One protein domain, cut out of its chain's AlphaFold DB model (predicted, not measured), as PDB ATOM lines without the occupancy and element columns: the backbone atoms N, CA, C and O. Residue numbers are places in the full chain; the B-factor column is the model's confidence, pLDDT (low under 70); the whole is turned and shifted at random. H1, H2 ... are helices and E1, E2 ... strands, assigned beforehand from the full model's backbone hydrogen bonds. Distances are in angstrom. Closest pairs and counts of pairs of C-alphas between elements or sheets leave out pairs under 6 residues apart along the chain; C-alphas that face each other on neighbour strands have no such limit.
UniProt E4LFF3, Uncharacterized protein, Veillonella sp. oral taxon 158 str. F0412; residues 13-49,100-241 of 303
ATOM      1  N   ALA A  13     176.558 122.750  -9.419       37.75
ATOM      2  CA  ALA A  13     176.467 124.077 -10.038       37.75
ATOM      3  C   ALA A  13     175.555 124.020 -11.282       37.75
ATOM      4  O   ALA A  13     175.480 122.984 -11.940       37.75
ATOM      5  N   ALA A  14     174.863 125.114 -11.622       31.16
ATOM      6  CA  ALA A  14     173.881 125.153 -12.713       31.16
ATOM      7  C   ALA A  14     174.313 126.092 -13.855       31.16
ATOM      8  O   ALA A  14     174.648 127.248 -13.612       31.16
ATOM      9  N   PHE A  15     174.272 125.598 -15.098       31.77
ATOM     10  CA  PHE A  15     174.438 126.366 -16.341       31.77
ATOM     11  C   PHE A  15     173.586 125.731 -17.461       31.77
ATOM     12  O   PHE A  15     173.316 124.525 -17.420       31.77
ATOM     13  N   THR A  16     173.179 126.522 -18.462       28.56
ATOM     14  CA  THR A  16     172.402 126.061 -19.629       28.56
ATOM     15  C   THR A  16     173.329 125.526 -20.726       28.56
ATOM     16  O   THR A  16     174.297 126.172 -21.120       28.56
ATOM     17  N   MET A  17     173.055 124.317 -21.222       35.44
ATOM     18  CA  MET A  17     173.814 123.677 -22.303       35.44
ATOM     19  C   MET A  17     172.874 122.975 -23.282       35.44
ATOM     20  O   MET A  17     171.765 122.569 -22.929       35.44
ATOM     21  N   ASN A  18     173.329 122.841 -24.529       32.56
ATOM     22  CA  ASN A  18     172.601 122.147 -25.578       32.56
ATOM     23  C   ASN A  18     172.714 120.628 -25.394       32.56
ATOM     24  O   ASN A  18     173.690 120.039 -25.843       32.56
ATOM     25  N   VAL A  19     171.703 120.009 -24.789       46.03
ATOM     26  CA  VAL A  19     171.555 118.550 -24.802       46.03
ATOM     27  C   VAL A  19     170.960 118.145 -26.155       46.03
ATOM     28  O   VAL A  19     169.957 118.721 -26.581       46.03
ATOM     29  N   ASN A  20     171.597 117.206 -26.852       42.78
ATOM     30  CA  ASN A  20     171.012 116.538 -28.014       42.78
ATOM     31  C   ASN A  20     170.397 115.232 -27.520       42.78
ATOM     32  O   ASN A  20     171.125 114.272 -27.290       42.78
ATOM     33  N   ALA A  21     169.080 115.190 -27.347       47.84
ATOM     34  CA  ALA A  21     168.414 113.929 -27.069       47.84
ATOM     35  C   ALA A  21     168.099 113.181 -28.369       47.84
ATOM     36  O   ALA A  21     167.602 113.759 -29.334       47.84
ATOM     37  N   VAL A  22     168.391 111.886 -28.363       56.94
ATOM     38  CA  VAL A  22     167.989 110.904 -29.374       56.94
ATOM     39  C   VAL A  22     167.050 109.906 -28.687       56.94
ATOM     40  O   VAL A  22     167.112 109.744 -27.470       56.94
ATOM     41  N   GLN A  23     166.158 109.270 -29.444       67.25
ATOM     42  CA  GLN A  23     165.226 108.260 -28.939       67.25
ATOM     43  C   GLN A  23     165.960 107.131 -28.187       67.25
ATOM     44  O   GLN A  23     166.991 106.645 -28.646       67.25
ATOM     45  N   ILE A  24     165.418 106.707 -27.040       84.69
ATOM     46  CA  ILE A  24     165.886 105.502 -26.340       84.69
ATOM     47  C   ILE A  24     165.440 104.277 -27.138       84.69
ATOM     48  O   ILE A  24     164.248 104.089 -27.386       84.69
ATOM     49  N   GLU A  25     166.390 103.419 -27.499       86.31
ATOM     50  CA  GLU A  25     166.113 102.181 -28.227       86.31
ATOM     51  C   GLU A  25     166.209 100.968 -27.300       86.31
ATOM     52  O   GLU A  25     167.103 100.887 -26.458       86.31
ATOM     53  N   VAL A  26     165.315  99.992 -27.468       89.94
ATOM     54  CA  VAL A  26     165.384  98.700 -26.768       89.94
ATOM     55  C   VAL A  26     165.616  97.558 -27.756       89.94
ATOM     56  O   VAL A  26     165.154  97.629 -28.900       89.94
ATOM     57  N   PRO A  27     166.294  96.470 -27.346       90.75
ATOM     58  CA  PRO A  27     166.344  95.247 -28.135       90.75
ATOM     59  C   PRO A  27     164.935  94.753 -28.493       90.75
ATOM     60  O   PRO A  27     164.061  94.700 -27.635       90.75
ATOM     61  N   LYS A  28     164.722  94.317 -29.744       88.38
ATOM     62  CA  LYS A  28     163.393  93.934 -30.275       88.38
ATOM     63  C   LYS A  28     162.638  92.871 -29.461       88.38
ATOM     64  O   LYS A  28     161.427  92.769 -29.583       88.38
ATOM     65  N   TRP A  29     163.349  92.048 -28.694       87.94
ATOM     66  CA  TRP A  29     162.771  90.981 -27.872       87.94
ATOM     67  C   TRP A  29     162.374  91.446 -26.460       87.94
ATOM     68  O   TRP A  29     161.753  90.680 -25.726       87.94
ATOM     69  N   GLN A  30     162.750  92.663 -26.063       88.38
ATOM     70  CA  GLN A  30     162.424  93.234 -24.761       88.38
ATOM     71  C   GLN A  30     161.138  94.053 -24.802       88.38
ATOM     72  O   GLN A  30     160.784  94.600 -25.850       88.38
ATOM     73  N   PRO A  31     160.455  94.207 -23.654       85.75
ATOM     74  CA  PRO A  31     159.442  95.241 -23.527       85.75
ATOM     75  C   PRO A  31     160.056  96.638 -23.762       85.75
ATOM     76  O   PRO A  31     161.220  96.862 -23.412       85.75
ATOM     77  N   PRO A  32     159.288  97.594 -24.325       85.62
ATOM     78  CA  PRO A  32     159.727  98.984 -24.439       85.62
ATOM     79  C   PRO A  32     160.050  99.565 -23.060       85.62
ATOM     80  O   PRO A  32     159.435  99.165 -22.069       85.62
ATOM     81  N   VAL A  33     160.981 100.527 -22.995       89.00
ATOM     82  CA  VAL A  33     161.232 101.283 -21.757       89.00
ATOM     83  C   VAL A  33     159.955 102.042 -21.403       89.00
ATOM     84  O   VAL A  33     159.520 102.883 -22.194       89.00
ATOM     85  N   PRO A  34     159.332 101.784 -20.243       85.44
ATOM     86  CA  PRO A  34     158.104 102.477 -19.896       85.44
ATOM     87  C   PRO A  34     158.324 103.982 -19.791       85.44
ATOM     88  O   PRO A  34     159.359 104.453 -19.323       85.44
ATOM     89  N   GLY A  35     157.338 104.734 -20.270       83.19
ATOM     90  CA  GLY A  35     157.371 106.188 -20.293       83.19
ATOM     91  C   GLY A  35     158.194 106.814 -21.418       83.19
ATOM     92  O   GLY A  35     158.008 108.005 -21.633       83.19
ATOM     93  N   ALA A  36     159.027 106.068 -22.154       85.00
ATOM     94  CA  ALA A  36     159.797 106.628 -23.265       85.00
ATOM     95  C   ALA A  36     158.858 107.081 -24.397       85.00
ATOM     96  O   ALA A  36     158.149 106.258 -24.980       85.00
ATOM     97  N   ASP A  37     158.860 108.377 -24.711       78.19
ATOM     98  CA  ASP A  37     158.007 108.978 -25.741       78.19
ATOM     99  C   ASP A  37     158.860 109.613 -26.843       78.19
ATOM    100  O   ASP A  37     159.529 110.630 -26.651       78.19
ATOM    101  N   ALA A  38     158.814 109.010 -28.032       72.38
ATOM    102  CA  ALA A  38     159.552 109.478 -29.201       72.38
ATOM    103  C   ALA A  38     159.046 110.829 -29.744       72.38
ATOM    104  O   ALA A  38     159.735 111.454 -30.547       72.38
ATOM    105  N   ASN A  39     157.869 111.296 -29.313       73.19
ATOM    106  CA  ASN A  39     157.323 112.588 -29.726       73.19
ATOM    107  C   ASN A  39     157.944 113.774 -28.974       73.19
ATOM    108  O   ASN A  39     157.716 114.918 -29.370       73.19
ATOM    109  N   ILE A  40     158.718 113.543 -27.905       69.94
ATOM    110  CA  ILE A  40     159.359 114.627 -27.154       69.94
ATOM    111  C   ILE A  40     160.564 115.144 -27.955       69.94
ATOM    112  O   ILE A  40     161.542 114.416 -28.146       69.94
ATOM    113  N   PRO A  41     160.538 116.406 -28.429       63.66
ATOM    114  CA  PRO A  41     161.591 116.921 -29.289       63.66
ATOM    115  C   PRO A  41     162.894 117.129 -28.509       63.66
ATOM    116  O   PRO A  41     162.896 117.487 -27.332       63.66
ATOM    117  N   ALA A  42     164.035 116.978 -29.187       62.75
ATOM    118  CA  ALA A  42     165.359 117.006 -28.558       62.75
ATOM    119  C   ALA A  42     165.691 118.308 -27.801       62.75
ATOM    120  O   ALA A  42     166.516 118.317 -26.890       62.75
ATOM    121  N   ASN A  43     165.064 119.426 -28.173       62.28
ATOM    122  CA  ASN A  43     165.237 120.722 -27.520       62.28
ATOM    123  C   ASN A  43     164.342 120.923 -26.284       62.28
ATOM    124  O   ASN A  43     164.577 121.890 -25.556       62.28
ATOM    125  N   ALA A  44     163.376 120.036 -26.015       61.41
ATOM    126  CA  ALA A  44     162.485 120.126 -24.855       61.41
ATOM    127  C   ALA A  44     163.260 120.157 -23.525       61.41
ATOM    128  O   ALA A  44     162.877 120.854 -22.591       61.41
ATOM    129  N   TYR A  45     164.413 119.487 -23.467       60.25
ATOM    130  CA  TYR A  45     165.252 119.398 -22.268       60.25
ATOM    131  C   TYR A  45     165.970 120.698 -21.892       60.25
ATOM    132  O   TYR A  45     166.492 120.809 -20.785       60.25
ATOM    133  N   LYS A  46     166.022 121.688 -22.794       54.91
ATOM    134  CA  LYS A  46     166.687 122.977 -22.530       54.91
ATOM    135  C   LYS A  46     165.792 123.948 -21.762       54.91
ATOM    136  O   LYS A  46     166.310 124.744 -20.991       54.91
ATOM    137  N   ASN A  47     164.478 123.854 -21.961       53.56
ATOM    138  CA  ASN A  47     163.464 124.712 -21.351       53.56
ATOM    139  C   ASN A  47     162.368 123.837 -20.745       53.56
ATOM    140  O   ASN A  47     161.212 123.902 -21.167       53.56
ATOM    141  N   TYR A  48     162.739 122.986 -19.788       58.25
ATOM    142  CA  TYR A  48     161.766 122.131 -19.128       58.25
ATOM    143  C   TYR A  48     160.957 122.923 -18.097       58.25
ATOM    144  O   TYR A  48     161.181 122.843 -16.896       58.25
ATOM    145  N   SER A  49     160.037 123.743 -18.596       58.62
ATOM    146  CA  SER A  49     158.951 124.292 -17.801       58.62
ATOM    147  C   SER A  49     157.834 123.253 -17.807       58.62
ATOM    148  O   SER A  49     157.141 123.067 -18.806       58.62
ATOM    149  N   THR A 100     166.416 121.088 -11.629       80.56
ATOM    150  CA  THR A 100     167.697 120.962 -10.934       80.56
ATOM    151  C   THR A 100     168.734 120.348 -11.858       80.56
ATOM    152  O   THR A 100     168.539 119.248 -12.367       80.56
ATOM    153  N   VAL A 101     169.875 121.018 -12.018       82.12
ATOM    154  CA  VAL A 101     171.080 120.425 -12.612       82.12
ATOM    155  C   VAL A 101     171.957 119.882 -11.491       82.12
ATOM    156  O   VAL A 101     172.343 120.613 -10.578       82.12
ATOM    157  N   ILE A 102     172.296 118.603 -11.571       82.94
ATOM    158  CA  ILE A 102     173.138 117.905 -10.605       82.94
ATOM    159  C   ILE A 102     174.486 117.651 -11.261       82.94
ATOM    160  O   ILE A 102     174.575 117.015 -12.311       82.94
ATOM    161  N   LEU A 103     175.543 118.146 -10.620       84.44
ATOM    162  CA  LEU A 103     176.923 117.847 -10.983       84.44
ATOM    163  C   LEU A 103     177.505 116.956  -9.889       84.44
ATOM    164  O   LEU A 103     177.709 117.402  -8.762       84.44
ATOM    165  N   LEU A 104     177.758 115.693 -10.213       82.44
ATOM    166  CA  LEU A 104     178.428 114.765  -9.317       82.44
ATOM    167  C   LEU A 104     179.920 114.736  -9.647       82.44
ATOM    168  O   LEU A 104     180.308 114.265 -10.717       82.44
ATOM    169  N   HIS A 105     180.734 115.228  -8.714       78.56
ATOM    170  CA  HIS A 105     182.189 115.311  -8.833       78.56
ATOM    171  C   HIS A 105     182.865 114.729  -7.584       78.56
ATOM    172  O   HIS A 105     183.111 115.443  -6.613       78.56
ATOM    173  N   GLU A 106     183.151 113.426  -7.597       70.81
ATOM    174  CA  GLU A 106     183.800 112.711  -6.493       70.81
ATOM    175  C   GLU A 106     184.766 111.632  -7.019       70.81
ATOM    176  O   GLU A 106     184.364 110.567  -7.487       70.81
ATOM    177  N   GLY A 107     186.076 111.882  -6.947       71.50
ATOM    178  CA  GLY A 107     187.084 110.937  -7.437       71.50
ATOM    179  C   GLY A 107     186.893 110.596  -8.923       71.50
ATOM    180  O   GLY A 107     187.031 111.456  -9.792       71.50
ATOM    181  N   LYS A 108     186.585 109.327  -9.229       68.81
ATOM    182  CA  LYS A 108     186.282 108.872 -10.603       68.81
ATOM    183  C   LYS A 108     184.832 109.151 -11.028       68.81
ATOM    184  O   LYS A 108     184.519 108.965 -12.206       68.81
ATOM    185  N   ASN A 109     183.976 109.582 -10.101       69.75
ATOM    186  CA  ASN A 109     182.579 109.915 -10.342       69.75
ATOM    187  C   ASN A 109     182.485 111.343 -10.887       69.75
ATOM    188  O   ASN A 109     182.797 112.295 -10.180       69.75
ATOM    189  N   ASN A 110     182.107 111.480 -12.154       82.12
ATOM    190  CA  ASN A 110     182.135 112.727 -12.913       82.12
ATOM    191  C   ASN A 110     180.983 112.744 -13.918       82.12
ATOM    192  O   ASN A 110     181.195 112.543 -15.117       82.12
ATOM    193  N   ILE A 111     179.764 112.966 -13.431       85.31
ATOM    194  CA  ILE A 111     178.573 113.046 -14.285       85.31
ATOM    195  C   ILE A 111     177.768 114.305 -14.007       85.31
ATOM    196  O   ILE A 111     177.725 114.814 -12.889       85.31
ATOM    197  N   ARG A 112     177.129 114.791 -15.060       86.94
ATOM    198  CA  ARG A 112     176.088 115.805 -15.035       86.94
ATOM    199  C   ARG A 112     174.777 115.136 -15.413       86.94
ATOM    200  O   ARG A 112     174.764 114.301 -16.310       86.94
ATOM    201  N   LEU A 113     173.699 115.529 -14.757       86.88
ATOM    202  CA  LEU A 113     172.337 115.220 -15.183       86.88
ATOM    203  C   LEU A 113     171.389 116.332 -14.726       86.88
ATOM    204  O   LEU A 113     171.743 117.149 -13.874       86.88
ATOM    205  N   SER A 114     170.184 116.344 -15.270       84.88
ATOM    206  CA  SER A 114     169.116 117.260 -14.900       84.88
ATOM    207  C   SER A 114     167.891 116.476 -14.447       84.88
ATOM    208  O   SER A 114     167.573 115.422 -14.992       84.88
ATOM    209  N   VAL A 115     167.184 117.011 -13.458       83.06
ATOM    210  CA  VAL A 115     165.889 116.498 -13.006       83.06
ATOM    211  C   VAL A 115     164.872 117.625 -13.118       83.06
ATOM    212  O   VAL A 115     165.169 118.744 -12.692       83.06
ATOM    213  N   PRO A 116     163.671 117.348 -13.638       80.31
ATOM    214  CA  PRO A 116     162.630 118.352 -13.812       80.31
ATOM    215  C   PRO A 116     161.869 118.703 -12.523       80.31
ATOM    216  O   PRO A 116     160.654 118.859 -12.533       80.31
ATOM    217  N   ASN A 117     162.579 118.768 -11.401       77.38
ATOM    218  CA  ASN A 117     162.022 119.129 -10.109       77.38
ATOM    219  C   ASN A 117     162.939 120.151  -9.442       77.38
ATOM    220  O   ASN A 117     164.164 120.115  -9.617       77.38
ATOM    221  N   ILE A 118     162.358 120.972  -8.573       78.38
ATOM    222  CA  ILE A 118     163.107 121.756  -7.595       78.38
ATOM    223  C   ILE A 118     163.860 120.843  -6.620       78.38
ATOM    224  O   ILE A 118     163.327 119.849  -6.119       78.38
ATOM    225  N   SER A 119     165.109 121.204  -6.337       81.44
ATOM    226  CA  SER A 119     165.903 120.606  -5.272       81.44
ATOM    227  C   SER A 119     165.786 121.446  -4.014       81.44
ATOM    228  O   SER A 119     166.051 122.644  -4.007       81.44
ATOM    229  N   LEU A 120     165.407 120.780  -2.934       81.88
ATOM    230  CA  LEU A 120     165.266 121.362  -1.609       81.88
ATOM    231  C   LEU A 120     166.487 121.062  -0.746       81.88
ATOM    232  O   LEU A 120     166.879 121.864   0.099       81.88
ATOM    233  N   ARG A 121     167.070 119.874  -0.934       80.06
ATOM    234  CA  ARG A 121     168.194 119.388  -0.136       80.06
ATOM    235  C   ARG A 121     168.994 118.333  -0.889       80.06
ATOM    236  O   ARG A 121     168.417 117.466  -1.545       80.06
ATOM    237  N   GLY A 122     170.314 118.391  -0.735       81.50
ATOM    238  CA  GLY A 122     171.239 117.331  -1.121       81.50
ATOM    239  C   GLY A 122     171.838 116.665   0.117       81.50
ATOM    240  O   GLY A 122     172.284 117.363   1.024       81.50
ATOM    241  N   ASP A 123     171.860 115.337   0.143       82.25
ATOM    242  CA  ASP A 123     172.445 114.526   1.211       82.25
ATOM    243  C   ASP A 123     173.412 113.488   0.641       82.25
ATOM    244  O   ASP A 123     173.324 113.080  -0.516       82.25
ATOM    245  N   THR A 124     174.337 113.028   1.480       83.50
ATOM    246  CA  THR A 124     175.170 111.858   1.190       83.50
ATOM    247  C   THR A 124     174.722 110.715   2.092       83.50
ATOM    248  O   THR A 124     174.632 110.877   3.309       83.50
ATOM    249  N   VAL A 125     174.393 109.573   1.496       82.44
ATOM    250  CA  VAL A 125     173.733 108.446   2.157       82.44
ATOM    251  C   VAL A 125     174.594 107.198   2.019       82.44
ATOM    252  O   VAL A 125     174.949 106.783   0.916       82.44
ATOM    253  N   GLU A 126     174.896 106.559   3.147       81.56
ATOM    254  CA  GLU A 126     175.480 105.221   3.147       81.56
ATOM    255  C   GLU A 126     174.426 104.197   2.723       81.56
ATOM    256  O   GLU A 126     173.359 104.076   3.331       81.56
ATOM    257  N   SER A 127     174.724 103.426   1.679       75.44
ATOM    258  CA  SER A 127     173.826 102.389   1.186       75.44
ATOM    259  C   SER A 127     174.441 101.019   1.388       75.44
ATOM    260  O   SER A 127     175.484 100.707   0.829       75.44
ATOM    261  N   LYS A 128     173.734 100.136   2.101       73.75
ATOM    262  CA  LYS A 128     174.108  98.712   2.183       73.75
ATOM    263  C   LYS A 128     174.055  98.019   0.816       73.75
ATOM    264  O   LYS A 128     174.521  96.887   0.705       73.75
ATOM    265  N   SER A 129     173.432  98.643  -0.181       71.38
ATOM    266  CA  SER A 129     173.179  98.109  -1.521       71.38
ATOM    267  C   SER A 129     174.225  98.525  -2.552       71.38
ATOM    268  O   SER A 129     174.168  98.012  -3.666       71.38
ATOM    269  N   SER A 130     175.130  99.442  -2.199       76.38
ATOM    270  CA  SER A 130     176.164  99.991  -3.080       76.38
ATOM    271  C   SER A 130     177.543  99.851  -2.437       76.38
ATOM    272  O   SER A 130     177.667  99.876  -1.215       76.38
ATOM    273  N   ASP A 131     178.580  99.751  -3.267       77.88
ATOM    274  CA  ASP A 131     179.982  99.701  -2.833       77.88
ATOM    275  C   ASP A 131     180.563 101.106  -2.539       77.88
ATOM    276  O   ASP A 131     181.774 101.318  -2.569       77.88
ATOM    277  N   GLY A 132     179.701 102.092  -2.267       80.56
ATOM    278  CA  GLY A 132     180.071 103.467  -1.944       80.56
ATOM    279  C   GLY A 132     178.897 104.337  -1.485       80.56
ATOM    280  O   GLY A 132     177.780 103.858  -1.252       80.56
ATOM    281  N   LEU A 133     179.172 105.631  -1.337       84.06
ATOM    282  CA  LEU A 133     178.180 106.633  -0.956       84.06
ATOM    283  C   LEU A 133     177.208 106.900  -2.111       84.06
ATOM    284  O   LEU A 133     177.593 106.900  -3.282       84.06
ATOM    285  N   LEU A 134     175.941 107.125  -1.770       87.25
ATOM    286  CA  LEU A 134     174.930 107.627  -2.693       87.25
ATOM    287  C   LEU A 134     174.676 109.103  -2.411       87.25
ATOM    288  O   LEU A 134     174.634 109.527  -1.260       87.25
ATOM    289  N   PHE A 135     174.437 109.868  -3.462       88.38
ATOM    290  CA  PHE A 135     174.034 111.260  -3.379       88.38
ATOM    291  C   PHE A 135     172.526 111.331  -3.562       88.38
ATOM    292  O   PHE A 135     172.006 110.954  -4.614       88.38
ATOM    293  N   ALA A 136     171.832 111.768  -2.519       88.31
ATOM    294  CA  ALA A 136     170.391 111.927  -2.509       88.31
ATOM    295  C   ALA A 136     170.023 113.386  -2.764       88.31
ATOM    296  O   ALA A 136     170.554 114.282  -2.114       88.31
ATOM    297  N   VAL A 137     169.099 113.626  -3.686       87.19
ATOM    298  CA  VAL A 137     168.537 114.945  -3.963       87.19
ATOM    299  C   VAL A 137     167.040 114.880  -3.703       87.19
ATOM    300  O   VAL A 137     166.314 114.163  -4.387       87.19
ATOM    301  N   HIS A 138     166.596 115.623  -2.696       84.56
ATOM    302  CA  HIS A 138     165.203 115.715  -2.284       84.56
ATOM    303  C   HIS A 138     164.536 116.913  -2.962       84.56
ATOM    304  O   HIS A 138     165.055 118.026  -2.883       84.56
ATOM    305  N   GLY A 139     163.387 116.681  -3.590       81.25
ATOM    306  CA  GLY A 139     162.458 117.699  -4.085       81.25
ATOM    307  C   GLY A 139     161.098 117.611  -3.385       81.25
ATOM    308  O   GLY A 139     160.922 116.789  -2.486       81.25
ATOM    309  N   TYR A 140     160.128 118.436  -3.794       77.94
ATOM    310  CA  TYR A 140     158.769 118.390  -3.222       77.94
ATOM    311  C   TYR A 140     158.066 117.056  -3.487       77.94
ATOM    312  O   TYR A 140     157.383 116.526  -2.616       77.94
ATOM    313  N   THR A 141     158.265 116.504  -4.682       76.38
ATOM    314  CA  THR A 141     157.476 115.383  -5.218       76.38
ATOM    315  C   THR A 141     158.311 114.166  -5.572       76.38
ATOM    316  O   THR A 141     157.799 113.175  -6.098       76.38
ATOM    317  N   GLY A 142     159.614 114.223  -5.297       81.06
ATOM    318  CA  GLY A 142     160.516 113.147  -5.645       81.06
ATOM    319  C   GLY A 142     161.858 113.203  -4.939       81.06
ATOM    320  O   GLY A 142     162.272 114.218  -4.382       81.06
ATOM    321  N   ILE A 143     162.535 112.067  -4.982       88.00
ATOM    322  CA  ILE A 143     163.872 111.823  -4.475       88.00
ATOM    323  C   ILE A 143     164.662 111.173  -5.606       88.00
ATOM    324  O   ILE A 143     164.270 110.138  -6.151       88.00
ATOM    325  N   LEU A 144     165.798 111.773  -5.939       91.56
ATOM    326  CA  LEU A 144     166.791 111.171  -6.812       91.56
ATOM    327  C   LEU A 144     167.933 110.610  -5.966       91.56
ATOM    328  O   LEU A 144     168.443 111.302  -5.092       91.56
ATOM    329  N   LEU A 145     168.373 109.394  -6.260       91.44
ATOM    330  CA  LEU A 145     169.616 108.823  -5.753       91.44
ATOM    331  C   LEU A 145     170.570 108.611  -6.924       91.44
ATOM    332  O   LEU A 145     170.184 107.992  -7.912       91.44
ATOM    333  N   VAL A 146     171.812 109.071  -6.806       91.69
ATOM    334  CA  VAL A 146     172.860 108.870  -7.816       91.69
ATOM    335  C   VAL A 146     174.161 108.424  -7.156       91.69
ATOM    336  O   VAL A 146     174.522 108.912  -6.091       91.69
ATOM    337  N   GLY A 147     174.874 107.479  -7.762       90.12
ATOM    338  CA  GLY A 147     176.146 106.991  -7.226       90.12
ATOM    339  C   GLY A 147     176.597 105.694  -7.894       90.12
ATOM    340  O   GLY A 147     176.177 105.422  -9.021       90.12
ATOM    341  N   PRO A 148     177.426 104.875  -7.222       89.50
ATOM    342  CA  PRO A 148     177.761 103.533  -7.690       89.50
ATOM    343  C   PRO A 148     176.510 102.667  -7.922       89.50
ATOM    344  O   PRO A 148     175.450 102.948  -7.343       89.50
ATOM    345  N   PRO A 149     176.601 101.594  -8.733       90.94
ATOM    346  CA  PRO A 149     175.472 100.708  -8.989       90.94
ATOM    347  C   PRO A 149     174.906 100.155  -7.681       90.94
ATOM    348  O   PRO A 149     175.620  99.548  -6.882       90.94
ATOM    349  N   HIS A 150     173.610 100.373  -7.459       89.00
ATOM    350  CA  HIS A 150     172.924 100.017  -6.212       89.00
ATOM    351  C   HIS A 150     171.691  99.131  -6.422       89.00
ATOM    352  O   HIS A 150     170.995  98.804  -5.462       89.00
ATOM    353  N   GLY A 151     171.443  98.675  -7.654       80.50
ATOM    354  CA  GLY A 151     170.292  97.836  -7.995       80.50
ATOM    355  C   GLY A 151     170.367  96.382  -7.503       80.50
ATOM    356  O   GLY A 151     169.333  95.725  -7.400       80.50
ATOM    357  N   LYS A 152     171.558  95.850  -7.173       72.69
ATOM    358  CA  LYS A 152     171.773  94.406  -6.900       72.69
ATOM    359  C   LYS A 152     170.979  93.866  -5.705       72.69
ATOM    360  O   LYS A 152     170.463  92.754  -5.767       72.69
ATOM    361  N   LYS A 153     170.854  94.632  -4.615       63.81
ATOM    362  CA  LYS A 153     170.096  94.205  -3.416       63.81
ATOM    363  C   LYS A 153     168.593  94.502  -3.502       63.81
ATOM    364  O   LYS A 153     167.870  94.203  -2.555       63.81
ATOM    365  N   ILE A 154     168.115  95.037  -4.631       62.28
ATOM    366  CA  ILE A 154     166.720  95.461  -4.829       62.28
ATOM    367  C   ILE A 154     165.904  94.431  -5.647       62.28
ATOM    368  O   ILE A 154     164.709  94.601  -5.872       62.28
ATOM    369  N   ASN A 155     166.510  93.296  -6.023       61.12
ATOM    370  CA  ASN A 155     165.907  92.293  -6.914       61.12
ATOM    371  C   ASN A 155     164.572  91.686  -6.438       61.12
ATOM    372  O   ASN A 155     163.790  91.232  -7.265       61.12
ATOM    373  N   LYS A 156     164.268  91.688  -5.133       65.31
ATOM    374  CA  LYS A 156     163.032  91.077  -4.601       65.31
ATOM    375  C   LYS A 156     161.743  91.818  -4.986       65.31
ATOM    376  O   LYS A 156     160.667  91.250  -4.832       65.31
ATOM    377  N   TYR A 157     161.843  93.061  -5.457       68.06
ATOM    378  CA  TYR A 157     160.693  93.926  -5.741       68.06
ATOM    379  C   TYR A 157     160.605  94.356  -7.209       68.06
ATOM    380  O   TYR A 157     159.801  95.226  -7.531       68.06
ATOM    381  N   ILE A 158     161.426  93.783  -8.093       72.75
ATOM    382  CA  ILE A 158     161.426  94.132  -9.517       72.75
ATOM    383  C   ILE A 158     160.141  93.602 -10.165       72.75
ATOM    384  O   ILE A 158     159.815  92.424 -10.029       72.75
ATOM    385  N   GLN A 159     159.413  94.480 -10.855       76.06
ATOM    386  CA  GLN A 159     158.313  94.091 -11.741       76.06
ATOM    387  C   GLN A 159     158.830  93.779 -13.134       76.06
ATOM    388  O   GLN A 159     158.539  92.716 -13.665       76.06
ATOM    389  N   ASN A 160     159.598  94.714 -13.690       82.75
ATOM    390  CA  ASN A 160     160.121  94.656 -15.042       82.75
ATOM    391  C   ASN A 160     161.562  95.152 -15.045       82.75
ATOM    392  O   ASN A 160     161.922  96.058 -14.287       82.75
ATOM    393  N   GLU A 161     162.363  94.585 -15.934       90.62
ATOM    394  CA  GLU A 161     163.713  95.045 -16.217       90.62
ATOM    395  C   GLU A 161     164.032  94.876 -17.699       90.62
ATOM    396  O   GLU A 161     163.403  94.084 -18.405       90.62
ATOM    397  N   GLY A 162     165.012  95.636 -18.166       91.75
ATOM    398  CA  GLY A 162     165.444  95.603 -19.548       91.75
ATOM    399  C   GLY A 162     166.771  96.316 -19.744       91.75
ATOM    400  O   GLY A 162     167.375  96.856 -18.820       91.75
ATOM    401  N   ILE A 163     167.229  96.293 -20.983       95.00
ATOM    402  CA  ILE A 163     168.442  96.916 -21.493       95.00
ATOM    403  C   ILE A 163     167.990  97.973 -22.494       95.00
ATOM    404  O   ILE A 163     166.993  97.808 -23.195       95.00
ATOM    405  N   TYR A 164     168.718  99.073 -22.570       93.00
ATOM    406  CA  TYR A 164     168.459 100.088 -23.576       93.00
ATOM    407  C   TYR A 164     169.756 100.565 -24.208       93.00
ATOM    408  O   TYR A 164     170.845 100.375 -23.671       93.00
ATOM    409  N   THR A 165     169.621 101.182 -25.372       90.12
ATOM    410  CA  THR A 165     170.698 101.872 -26.067       90.12
ATOM    411  C   THR A 165     170.400 103.360 -26.031       90.12
ATOM    412  O   THR A 165     169.285 103.790 -26.332       90.12
ATOM    413  N   TYR A 166     171.402 104.143 -25.644       88.31
ATOM    414  CA  TYR A 166     171.349 105.596 -25.682       88.31
ATOM    415  C   TYR A 166     172.739 106.149 -26.027       88.31
ATOM    416  O   TYR A 166     173.729 105.672 -25.460       88.31
ATOM    417  N   PRO A 167     172.862 107.129 -26.943       86.19
ATOM    418  CA  PRO A 167     174.161 107.662 -27.337       86.19
ATOM    419  C   PRO A 167     175.003 108.131 -26.144       86.19
ATOM    420  O   PRO A 167     174.573 108.942 -25.332       86.19
ATOM    421  N   GLY A 168     176.238 107.633 -26.058       86.81
ATOM    422  CA  GLY A 168     177.174 107.989 -24.989       86.81
ATOM    423  C   GLY A 168     177.007 107.202 -23.687       86.81
ATOM    424  O   GLY A 168     177.799 107.431 -22.769       86.81
ATOM    425  N   LEU A 169     176.041 106.279 -23.605       91.25
ATOM    426  CA  LEU A 169     175.855 105.352 -22.490       91.25
ATOM    427  C   LEU A 169     176.042 103.902 -22.965       91.25
ATOM    428  O   LEU A 169     175.465 103.468 -23.957       91.25
ATOM    429  N   GLU A 170     176.833 103.141 -22.221       92.56
ATOM    430  CA  GLU A 170     177.142 101.728 -22.451       92.56
ATOM    431  C   GLU A 170     176.634 100.873 -21.292       92.56
ATOM    432  O   GLU A 170     176.487 101.358 -20.167       92.56
ATOM    433  N   ASN A 171     176.407  99.578 -21.544       93.50
ATOM    434  CA  ASN A 171     175.924  98.618 -20.541       93.50
ATOM    435  C   ASN A 171     174.679  99.126 -19.795       93.50
ATOM    436  O   ASN A 171     174.564  98.989 -18.578       93.50
ATOM    437  N   ALA A 172     173.787  99.784 -20.533       95.06
ATOM    438  CA  ALA A 172     172.689 100.538 -19.968       95.06
ATOM    439  C   ALA A 172     171.464  99.643 -19.729       95.06
ATOM    440  O   ALA A 172     170.993  98.948 -20.629       95.06
ATOM    441  N   SER A 173     170.943  99.649 -18.505       94.38
ATOM    442  CA  SER A 173     169.781  98.857 -18.103       94.38
ATOM    443  C   SER A 173     168.815  99.656 -17.240       94.38
ATOM    444  O   SER A 173     169.176 100.677 -16.648       94.38
ATOM    445  N   TRP A 174     167.568  99.202 -17.184       93.69
ATOM    446  CA  TRP A 174     166.515  99.795 -16.375       93.69
ATOM    447  C   TRP A 174     165.766  98.728 -15.578       93.69
ATOM    448  O   TRP A 174     165.694  97.566 -15.975       93.69
ATOM    449  N   LYS A 175     165.205  99.138 -14.439       91.38
ATOM    450  CA  LYS A 175     164.380  98.318 -13.544       91.38
ATOM    451  C   LYS A 175     163.219  99.150 -13.009       91.38
ATOM    452  O   LYS A 175     163.413 100.312 -12.659       91.38
ATOM    453  N   ILE A 176     162.042  98.543 -12.902       87.62
ATOM    454  CA  ILE A 176     160.845  99.136 -12.287       87.62
ATOM    455  C   ILE A 176     160.448  98.309 -11.075       87.62
ATOM    456  O   ILE A 176     160.511  97.077 -11.103       87.62
ATOM    457  N   PHE A 177     160.024  98.982 -10.009       81.38
ATOM    458  CA  PHE A 177     159.720  98.346  -8.730       81.38
ATOM    459  C   PHE A 177     158.217  98.249  -8.450       81.38
ATOM    460  O   PHE A 177     157.438  99.129  -8.804       81.38
ATOM    461  N   LYS A 178     157.810  97.178  -7.756       62.78
ATOM    462  CA  LYS A 178     156.427  96.924  -7.328       62.78
ATOM    463  C   LYS A 178     156.119  97.722  -6.066       62.78
ATOM    464  O   LYS A 178     156.541  97.337  -4.979       62.78
ATOM    465  N   GLY A 179     155.341  98.792  -6.192       64.19
ATOM    466  CA  GLY A 179     154.892  99.603  -5.060       64.19
ATOM    467  C   GLY A 179     153.751 100.552  -5.422       64.19
ATOM    468  O   GLY A 179     153.376 100.655  -6.584       64.19
ATOM    469  N   LYS A 180     153.186 101.236  -4.414       57.56
ATOM    470  CA  LYS A 180     152.230 102.345  -4.628       57.56
ATOM    471  C   LYS A 180     152.904 103.577  -5.240       57.56
ATOM    472  O   LYS A 180     152.237 104.389  -5.864       57.56
ATOM    473  N   THR A 181     154.205 103.718  -5.015       64.69
ATOM    474  CA  THR A 181     155.035 104.802  -5.532       64.69
ATOM    475  C   THR A 181     155.753 104.300  -6.777       64.69
ATOM    476  O   THR A 181     156.392 103.249  -6.724       64.69
ATOM    477  N   HIS A 182     155.649 105.038  -7.879       78.88
ATOM    478  CA  HIS A 182     156.380 104.729  -9.102       78.88
ATOM    479  C   HIS A 182     157.871 104.959  -8.870       78.88
ATOM    480  O   HIS A 182     158.287 106.019  -8.396       78.88
ATOM    481  N   VAL A 183     158.676 103.937  -9.151       87.94
ATOM    482  CA  VAL A 183     160.127 103.980  -8.965       87.94
ATOM    483  C   VAL A 183     160.782 103.369 -10.186       87.94
ATOM    484  O   VAL A 183     160.499 102.219 -10.533       87.94
ATOM    485  N   MET A 184     161.705 104.114 -10.789       91.00
ATOM    486  CA  MET A 184     162.554 103.611 -11.862       91.00
ATOM    487  C   MET A 184     164.020 103.705 -11.447       91.00
ATOM    488  O   MET A 184     164.484 104.731 -10.949       91.00
ATOM    489  N   TYR A 185     164.754 102.617 -11.661       93.44
ATOM    490  CA  TYR A 185     166.206 102.564 -11.546       93.44
ATOM    491  C   TYR A 185     166.817 102.395 -12.929       93.44
ATOM    492  O   TYR A 185     166.286 101.656 -13.757       93.44
ATOM    493  N   THR A 186     167.959 103.030 -13.157       94.56
ATOM    494  CA  THR A 186     168.809 102.763 -14.309       94.56
ATOM    495  C   THR A 186     170.261 102.623 -13.885       94.56
ATOM    496  O   THR A 186     170.716 103.304 -12.967       94.56
ATOM    497  N   GLU A 187     170.992 101.743 -14.558       94.94
ATOM    498  CA  GLU A 187     172.445 101.671 -14.457       94.94
ATOM    499  C   GLU A 187     173.068 101.776 -15.838       94.94
ATOM    500  O   GLU A 187     172.480 101.312 -16.811       94.94
ATOM    501  N   PHE A 188     174.228 102.416 -15.927       94.56
ATOM    502  CA  PHE A 188     174.901 102.686 -17.193       94.56
ATOM    503  C   PHE A 188     176.372 103.037 -16.962       94.56
ATOM    504  O   PHE A 188     176.786 103.418 -15.866       94.56
ATOM    505  N   THR A 189     177.170 102.962 -18.020       92.81
ATOM    506  CA  THR A 189     178.572 103.389 -18.054       92.81
ATOM    507  C   THR A 189     178.738 104.440 -19.151       92.81
ATOM    508  O   THR A 189     178.583 104.104 -20.318       92.81
ATOM    509  N   PRO A 190     179.035 105.713 -18.843       89.06
ATOM    510  CA  PRO A 190     179.285 106.706 -19.885       89.06
ATOM    511  C   PRO A 190     180.484 106.300 -20.754       89.06
ATOM    512  O   PRO A 190     181.548 106.018 -20.201       89.06
ATOM    513  N   SER A 191     180.356 106.353 -22.086       83.50
ATOM    514  CA  SER A 191     181.322 105.803 -23.066       83.50
ATOM    515  C   SER A 191     182.764 106.303 -22.934       83.50
ATOM    516  O   SER A 191     183.708 105.685 -23.414       83.50
ATOM    517  N   LYS A 192     182.969 107.459 -22.298       78.44
ATOM    518  CA  LYS A 192     184.300 108.056 -22.086       78.44
ATOM    519  C   LYS A 192     184.885 107.747 -20.708       78.44
ATOM    520  O   LYS A 192     185.882 108.346 -20.310       78.44
ATOM    521  N   THR A 193     184.250 106.861 -19.948       79.88
ATOM    522  CA  THR A 193     184.605 106.560 -18.562       79.88
ATOM    523  C   THR A 193     184.578 105.056 -18.316       79.88
ATOM    524  O   THR A 193     183.930 104.307 -19.033       79.88
ATOM    525  N   LYS A 194     185.279 104.604 -17.271       82.75
ATOM    526  CA  LYS A 194     185.200 103.215 -16.783       82.75
ATOM    527  C   LYS A 194     184.314 103.091 -15.539       82.75
ATOM    528  O   LYS A 194     184.389 102.095 -14.827       82.75
ATOM    529  N   THR A 195     183.560 104.141 -15.231       88.38
ATOM    530  CA  THR A 195     182.762 104.240 -14.014       88.38
ATOM    531  C   THR A 195     181.319 103.936 -14.376       88.38
ATOM    532  O   THR A 195     180.716 104.662 -15.162       88.38
ATOM    533  N   THR A 196     180.771 102.865 -13.813       91.88
ATOM    534  CA  THR A 196     179.340 102.569 -13.907       91.88
ATOM    535  C   THR A 196     178.607 103.334 -12.813       91.88
ATOM    536  O   THR A 196     179.069 103.377 -11.672       91.88
ATOM    537  N   TYR A 197     177.465 103.916 -13.154       92.19
ATOM    538  CA  TYR A 197     176.595 104.630 -12.228       92.19
ATOM    539  C   TYR A 197     175.263 103.906 -12.107       92.19
ATOM    540  O   TYR A 197     174.821 103.243 -13.044       92.19
ATOM    541  N   GLY A 198     174.622 104.069 -10.956       93.31
ATOM    542  CA  GLY A 198     173.206 103.807 -10.759       93.31
ATOM    543  C   GLY A 198     172.474 105.114 -10.478       93.31
ATOM    544  O   GLY A 198     172.977 105.959  -9.732       93.31
ATOM    545  N   ILE A 199     171.277 105.258 -11.039       94.25
ATOM    546  CA  ILE A 199     170.323 106.312 -10.702       94.25
ATOM    547  C   ILE A 199     169.011 105.654 -10.292       94.25
ATOM    548  O   ILE A 199     168.446 104.879 -11.058       94.25
ATOM    549  N   THR A 200     168.500 105.993  -9.110       92.75
ATOM    550  CA  THR A 200     167.114 105.706  -8.723       92.75
ATOM    551  C   THR A 200     166.338 107.008  -8.711       92.75
ATOM    552  O   THR A 200     166.735 107.953  -8.034       92.75
ATOM    553  N   TYR A 201     165.216 107.049  -9.418       92.00
ATOM    554  CA  TYR A 201     164.247 108.125  -9.297       92.00
ATOM    555  C   TYR A 201     162.970 107.575  -8.670       92.00
ATOM    556  O   TYR A 201     162.309 106.688  -9.215       92.00
ATOM    557  N   LEU A 202     162.671 108.097  -7.486       87.12
ATOM    558  CA  LEU A 202     161.415 107.923  -6.782       87.12
ATOM    559  C   LEU A 202     160.667 109.237  -6.937       87.12
ATOM    560  O   LEU A 202     161.054 110.217  -6.314       87.12
ATOM    561  N   GLY A 203     159.620 109.304  -7.739       75.25
ATOM    562  CA  GLY A 203     158.917 110.571  -7.877       75.25
ATOM    563  C   GLY A 203     157.798 110.518  -8.884       75.25
ATOM    564  O   GLY A 203     157.839 109.735  -9.830       75.25
ATOM    565  N   GLY A 204     156.810 111.377  -8.666       63.91
ATOM    566  CA  GLY A 204     155.624 111.418  -9.502       63.91
ATOM    567  C   GLY A 204     154.711 110.200  -9.342       63.91
ATOM    568  O   GLY A 204     155.061 109.167  -8.762       63.91
ATOM    569  N   GLY A 205     153.487 110.358  -9.831       58.94
ATOM    570  CA  GLY A 205     152.441 109.337  -9.779       58.94
ATOM    571  C   GLY A 205     151.136 109.779  -9.135       58.94
ATOM    572  O   GLY A 205     150.138 109.077  -9.283       58.94
ATOM    573  N   ASP A 206     151.104 110.959  -8.515       68.81
ATOM    574  CA  ASP A 206     149.852 111.694  -8.376       68.81
ATOM    575  C   ASP A 206     149.708 112.633  -9.574       68.81
ATOM    576  O   ASP A 206     150.354 113.673  -9.656       68.81
ATOM    577  N   VAL A 207     148.844 112.260 -10.520       65.31
ATOM    578  CA  VAL A 207     148.511 113.080 -11.698       65.31
ATOM    579  C   VAL A 207     147.893 114.438 -11.330       65.31
ATOM    580  O   VAL A 207     147.646 115.258 -12.209       65.31
ATOM    581  N   LYS A 208     147.602 114.673 -10.045       75.06
ATOM    582  CA  LYS A 208     147.067 115.931  -9.521       75.06
ATOM    583  C   LYS A 208     148.124 116.827  -8.884       75.06
ATOM    584  O   LYS A 208     147.748 117.885  -8.388       75.06
ATOM    585  N   ASP A 209     149.393 116.435  -8.850       83.19
ATOM    586  CA  ASP A 209     150.433 117.274  -8.260       83.19
ATOM    587  C   ASP A 209     150.857 118.402  -9.233       83.19
ATOM    588  O   ASP A 209     151.148 118.131 -10.405       83.19
ATOM    589  N   PRO A 210     150.887 119.678  -8.799       83.81
ATOM    590  CA  PRO A 210     151.253 120.802  -9.663       83.81
ATOM    591  C   PRO A 210     152.752 120.857 -10.012       83.81
ATOM    592  O   PRO A 210     153.114 121.451 -11.024       83.81
ATOM    593  N   TYR A 211     153.632 120.241  -9.216       80.69
ATOM    594  CA  TYR A 211     155.077 120.209  -9.467       80.69
ATOM    595  C   TYR A 211     155.491 119.033 -10.356       80.69
ATOM    596  O   TYR A 211     156.498 119.125 -11.053       80.69
ATOM    597  N   GLN A 212     154.769 117.906 -10.318       80.69
ATOM    598  CA  GLN A 212     155.103 116.733 -11.134       80.69
ATOM    599  C   GLN A 212     153.905 115.796 -11.343       80.69
ATOM    600  O   GLN A 212     153.591 114.996 -10.464       80.69
ATOM    601  N   ASP A 213     153.306 115.808 -12.538       80.44
ATOM    602  CA  ASP A 213     152.176 114.922 -12.877       80.44
ATOM    603  C   ASP A 213     152.571 113.672 -13.675       80.44
ATOM    604  O   ASP A 213     151.714 112.847 -14.008       80.44
ATOM    605  N   LYS A 214     153.860 113.514 -14.001       82.38
ATOM    606  CA  LYS A 214     154.360 112.352 -14.735       82.38
ATOM    607  C   LYS A 214     154.858 111.285 -13.780       82.38
ATOM    608  O   LYS A 214     155.476 111.571 -12.761       82.38
ATOM    609  N   PHE A 215     154.634 110.027 -14.145       84.56
ATOM    610  CA  PHE A 215     155.201 108.895 -13.424       84.56
ATOM    611  C   PHE A 215     156.733 108.858 -13.536       84.56
ATOM    612  O   PHE A 215     157.307 109.358 -14.511       84.56
ATOM    613  N   ALA A 216     157.393 108.227 -12.561       88.00
ATOM    614  CA  ALA A 216     158.850 108.117 -12.493       88.00
ATOM    615  C   ALA A 216     159.480 107.602 -13.790       88.00
ATOM    616  O   ALA A 216     160.558 108.048 -14.172       88.00
ATOM    617  N   GLU A 217     158.800 106.686 -14.473       88.44
ATOM    618  CA  GLU A 217     159.250 106.076 -15.715       88.44
ATOM    619  C   GLU A 217     159.316 107.101 -16.851       88.44
ATOM    620  O   GLU A 217     160.320 107.178 -17.556       88.44
ATOM    621  N   VAL A 218     158.295 107.956 -16.976       86.88
ATOM    622  CA  VAL A 218     158.257 109.068 -17.943       86.88
ATOM    623  C   VAL A 218     159.325 110.101 -17.599       86.88
ATOM    624  O   VAL A 218     160.020 110.590 -18.490       86.88
ATOM    625  N   VAL A 219     159.480 110.418 -16.307       87.25
ATOM    626  CA  VAL A 219     160.486 111.387 -15.860       87.25
ATOM    627  C   VAL A 219     161.903 110.892 -16.180       87.25
ATOM    628  O   VAL A 219     162.739 111.622 -16.712       87.25
ATOM    629  N   MET A 220     162.172 109.626 -15.878       90.69
ATOM    630  CA  MET A 220     163.481 109.016 -16.060       90.69
ATOM    631  C   MET A 220     163.839 108.840 -17.537       90.69
ATOM    632  O   MET A 220     164.919 109.258 -17.953       90.69
ATOM    633  N   SER A 221     162.952 108.215 -18.315       88.62
ATOM    634  CA  SER A 221     163.209 107.863 -19.717       88.62
ATOM    635  C   SER A 221     163.314 109.085 -20.616       88.62
ATOM    636  O   SER A 221     164.173 109.123 -21.491       88.62
ATOM    637  N   ASN A 222     162.494 110.104 -20.380       85.31
ATOM    638  CA  ASN A 222     162.534 111.281 -21.226       85.31
ATOM    639  C   ASN A 222     163.501 112.318 -20.672       85.31
ATOM    640  O   ASN A 222     164.317 112.813 -21.422       85.31
ATOM    641  N   TYR A 223     163.524 112.622 -19.375       84.00
ATOM    642  CA  TYR A 223     164.264 113.802 -18.896       84.00
ATOM    643  C   TYR A 223     165.622 113.470 -18.302       84.00
ATOM    644  O   TYR A 223     166.625 114.083 -18.667       84.00
ATOM    645  N   ILE A 224     165.667 112.499 -17.392       89.69
ATOM    646  CA  ILE A 224     166.891 112.224 -16.640       89.69
ATOM    647  C   ILE A 224     167.913 111.537 -17.542       89.69
ATOM    648  O   ILE A 224     169.001 112.080 -17.711       89.69
ATOM    649  N   ILE A 225     167.571 110.394 -18.151       91.31
ATOM    650  CA  ILE A 225     168.507 109.618 -18.981       91.31
ATOM    651  C   ILE A 225     169.087 110.475 -20.114       91.31
ATOM    652  O   ILE A 225     170.313 110.539 -20.234       91.31
ATOM    653  N   PRO A 226     168.270 111.217 -20.886       86.62
ATOM    654  CA  PRO A 226     168.793 112.031 -21.973       86.62
ATOM    655  C   PRO A 226     169.640 113.229 -21.549       86.62
ATOM    656  O   PRO A 226     170.392 113.757 -22.358       86.62
ATOM    657  N   SER A 227     169.545 113.660 -20.290       85.12
ATOM    658  CA  SER A 227     170.366 114.752 -19.754       85.12
ATOM    659  C   SER A 227     171.747 114.313 -19.256       85.12
ATOM    660  O   SER A 227     172.542 115.171 -18.856       85.12
ATOM    661  N   ILE A 228     172.026 113.003 -19.230       87.88
ATOM    662  CA  ILE A 228     173.273 112.469 -18.688       87.88
ATOM    663  C   ILE A 228     174.435 112.843 -19.600       87.88
ATOM    664  O   ILE A 228     174.512 112.441 -20.760       87.88
ATOM    665  N   GLU A 229     175.403 113.546 -19.031       81.56
ATOM    666  CA  GLU A 229     176.624 113.938 -19.719       81.56
ATOM    667  C   GLU A 229     177.848 113.676 -18.833       81.56
ATOM    668  O   GLU A 229     177.786 113.807 -17.605       81.56
ATOM    669  N   PRO A 230     179.012 113.352 -19.421       79.50
ATOM    670  CA  PRO A 230     180.269 113.393 -18.690       79.50
ATOM    671  C   PRO A 230     180.529 114.801 -18.149       79.50
ATOM    672  O   PRO A 230     180.403 115.793 -18.868       79.50
ATOM    673  N   LEU A 231     181.007 114.898 -16.910       78.31
ATOM    674  CA  LEU A 231     181.343 116.188 -16.305       78.31
ATOM    675  C   LEU A 231     182.676 116.773 -16.820       78.31
ATOM    676  O   LEU A 231     183.110 117.822 -16.359       78.31
ATOM    677  N   SER A 232     183.328 116.147 -17.806       72.19
ATOM    678  CA  SER A 232     184.612 116.611 -18.358       72.19
ATOM    679  C   SER A 232     184.548 118.018 -18.965       72.19
ATOM    680  O   SER A 232     185.551 118.726 -19.000       72.19
ATOM    681  N   GLY A 233     183.363 118.472 -19.389       68.44
ATOM    682  CA  GLY A 233     183.145 119.854 -19.818       68.44
ATOM    683  C   GLY A 233     183.312 120.883 -18.691       68.44
ATOM    684  O   GLY A 233     183.719 122.011 -18.962       68.44
ATOM    685  N   LEU A 234     183.063 120.509 -17.429       72.94
ATOM    686  CA  LEU A 234     183.190 121.398 -16.265       72.94
ATOM    687  C   LEU A 234     184.630 121.874 -16.062       72.94
ATOM    688  O   LEU A 234     184.857 123.034 -15.708       72.94
ATOM    689  N   ASP A 235     185.604 121.005 -16.330       73.75
ATOM    690  CA  ASP A 235     187.027 121.341 -16.269       73.75
ATOM    691  C   ASP A 235     187.434 122.365 -17.334       73.75
ATOM    692  O   ASP A 235     188.427 123.072 -17.161       73.75
ATOM    693  N   ASN A 236     186.663 122.517 -18.417       78.31
ATOM    694  CA  ASN A 236     186.979 123.485 -19.465       78.31
ATOM    695  C   ASN A 236     186.700 124.923 -19.022       78.31
ATOM    696  O   ASN A 236     187.511 125.802 -19.324       78.31
ATOM    697  N   TYR A 237     185.628 125.165 -18.263       77.50
ATOM    698  CA  TYR A 237     185.207 126.517 -17.872       77.50
ATOM    699  C   TYR A 237     185.380 126.837 -16.384       77.50
ATOM    700  O   TYR A 237     185.316 128.009 -16.022       77.50
ATOM    701  N   SER A 238     185.649 125.851 -15.524       83.50
ATOM    702  CA  SER A 238     185.884 126.052 -14.087       83.50
ATOM    703  C   SER A 238     187.213 125.450 -13.633       83.50
ATOM    704  O   SER A 238     187.782 124.591 -14.302       83.50
ATOM    705  N   HIS A 239     187.702 125.879 -12.474       82.19
ATOM    706  CA  HIS A 239     188.851 125.275 -11.804       82.19
ATOM    707  C   HIS A 239     188.571 125.110 -10.311       82.19
ATOM    708  O   HIS A 239     187.738 125.822  -9.746       82.19
ATOM    709  N   VAL A 240     189.266 124.165  -9.679       85.25
ATOM    710  CA  VAL A 240     189.196 123.957  -8.230       85.25
ATOM    711  C   VAL A 240     190.010 125.043  -7.523       85.25
ATOM    712  O   VAL A 240     191.145 125.339  -7.900       85.25
ATOM    713  N   LYS A 241     189.423 125.638  -6.486       87.19
ATOM    714  CA  LYS A 241     190.087 126.484  -5.500       87.19
ATOM    715  C   LYS A 241     190.118 125.756  -4.168       87.19
ATOM    716  O   LYS A 241     189.102 125.239  -3.708       87.19
TER     717      LYS A 241
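AT A GLANCE: This is residues 13 to 49 and 100 to 241 of the 303 residues of an uncharacterized protein of Veillonella sp. oral taxon 158 str. F0412 (UniProt E4LFF3). A twisted sheet of seven strands makes a wall, and over one face of it lie the helix H2 and, next to H2, the small hairpin E1 and E2, a second sheet partly face to face with the large one. Residues 235 to 241, of H3 and E10, stick out, and residues 13 to 49 run along the outside with no named element. The printed part has 179 residues with three named helices and ten named strands, in the order E1 E2 E3 E4 E5 H1 E6 E7 E8 E9 H2 H3 E10. The class is mixed, helices and strands; the whole is compact, with a radius of gyration of the C-alphas of 15.4 A and spans of 45 by 36 by 35 A.

HOW THE PARTS SIT: The large sheet, antiparallel throughout, runs E3, residues 121 to 126; E4, 133 to 138; E5, 142 to 147; E9, 197 to 203; E8, 183 to 190; E7, 169 to 177; E6, 158 to 163. E3 E4 E5 and E6 E7 E8 E9 are meanders, each strand the antiparallel neighbour of the one before. Within hydrogen-bond range are N 123 and O 136 between E3 and E4, 2.8 A, N 145 and O 200 between E5 and E9, 2.8 A, and N 174 and O 162 between E7 and E6, 2.9 A. H2, residues 216 to 227, is on one face, two layers, at a height over the sheet of 8.3 A, over E9 and E8; on the local plane it runs slantwise to E9 at 34 degrees. E1, residues 100 to 106, and E2, 109 to 115, form a hairpin, with N 104 and O 111 at 2.8 A; this sheet and the large one make a sandwich, two sheets face to face, their planes 17 degrees apart. E2 touches H2, the closest C-alphas being those of Leu 113 and Ser 227, 5.0 A. H3, residues 231 to 237, touches E2, closest at the C-alphas of Ile 111 and Leu 231, 4.7 A. E10, residues 238 to 241, pairs with no named strand. H1, residues 152 to 157, only grazes the large sheet. O i to N i+4 pairs within range number 6 of 8 in H2, 0 of 2 in H1 and 0 of 3 in H3; O i to N i+3 pairs number 1 of 3 in H1 and 3 of 4 in H3.

IN THESE COORDINATES: E1 begins at C-alpha 100 (167.697, 120.962, -10.934), and E10 ends at C-alpha 241 (190.087, 126.484, -5.500). E7, 22.3 A long, bends by 57 degrees at residue 172; E8 is 22.2 A and H2 15.1 A.

THE WHOLE: The C-alphas farthest apart, of Trp 29 and Lys 241, are 50.1 A apart. Residues 50 to 99 are not printed, and C-alphas 49 and 100 are 11.6 A apart across the cut. The link E9 to H2, 12 residues, is long. Mean pLDDT of the printed part is 78.9; residues 13 to 23 and 40 to 49 are among those under 70.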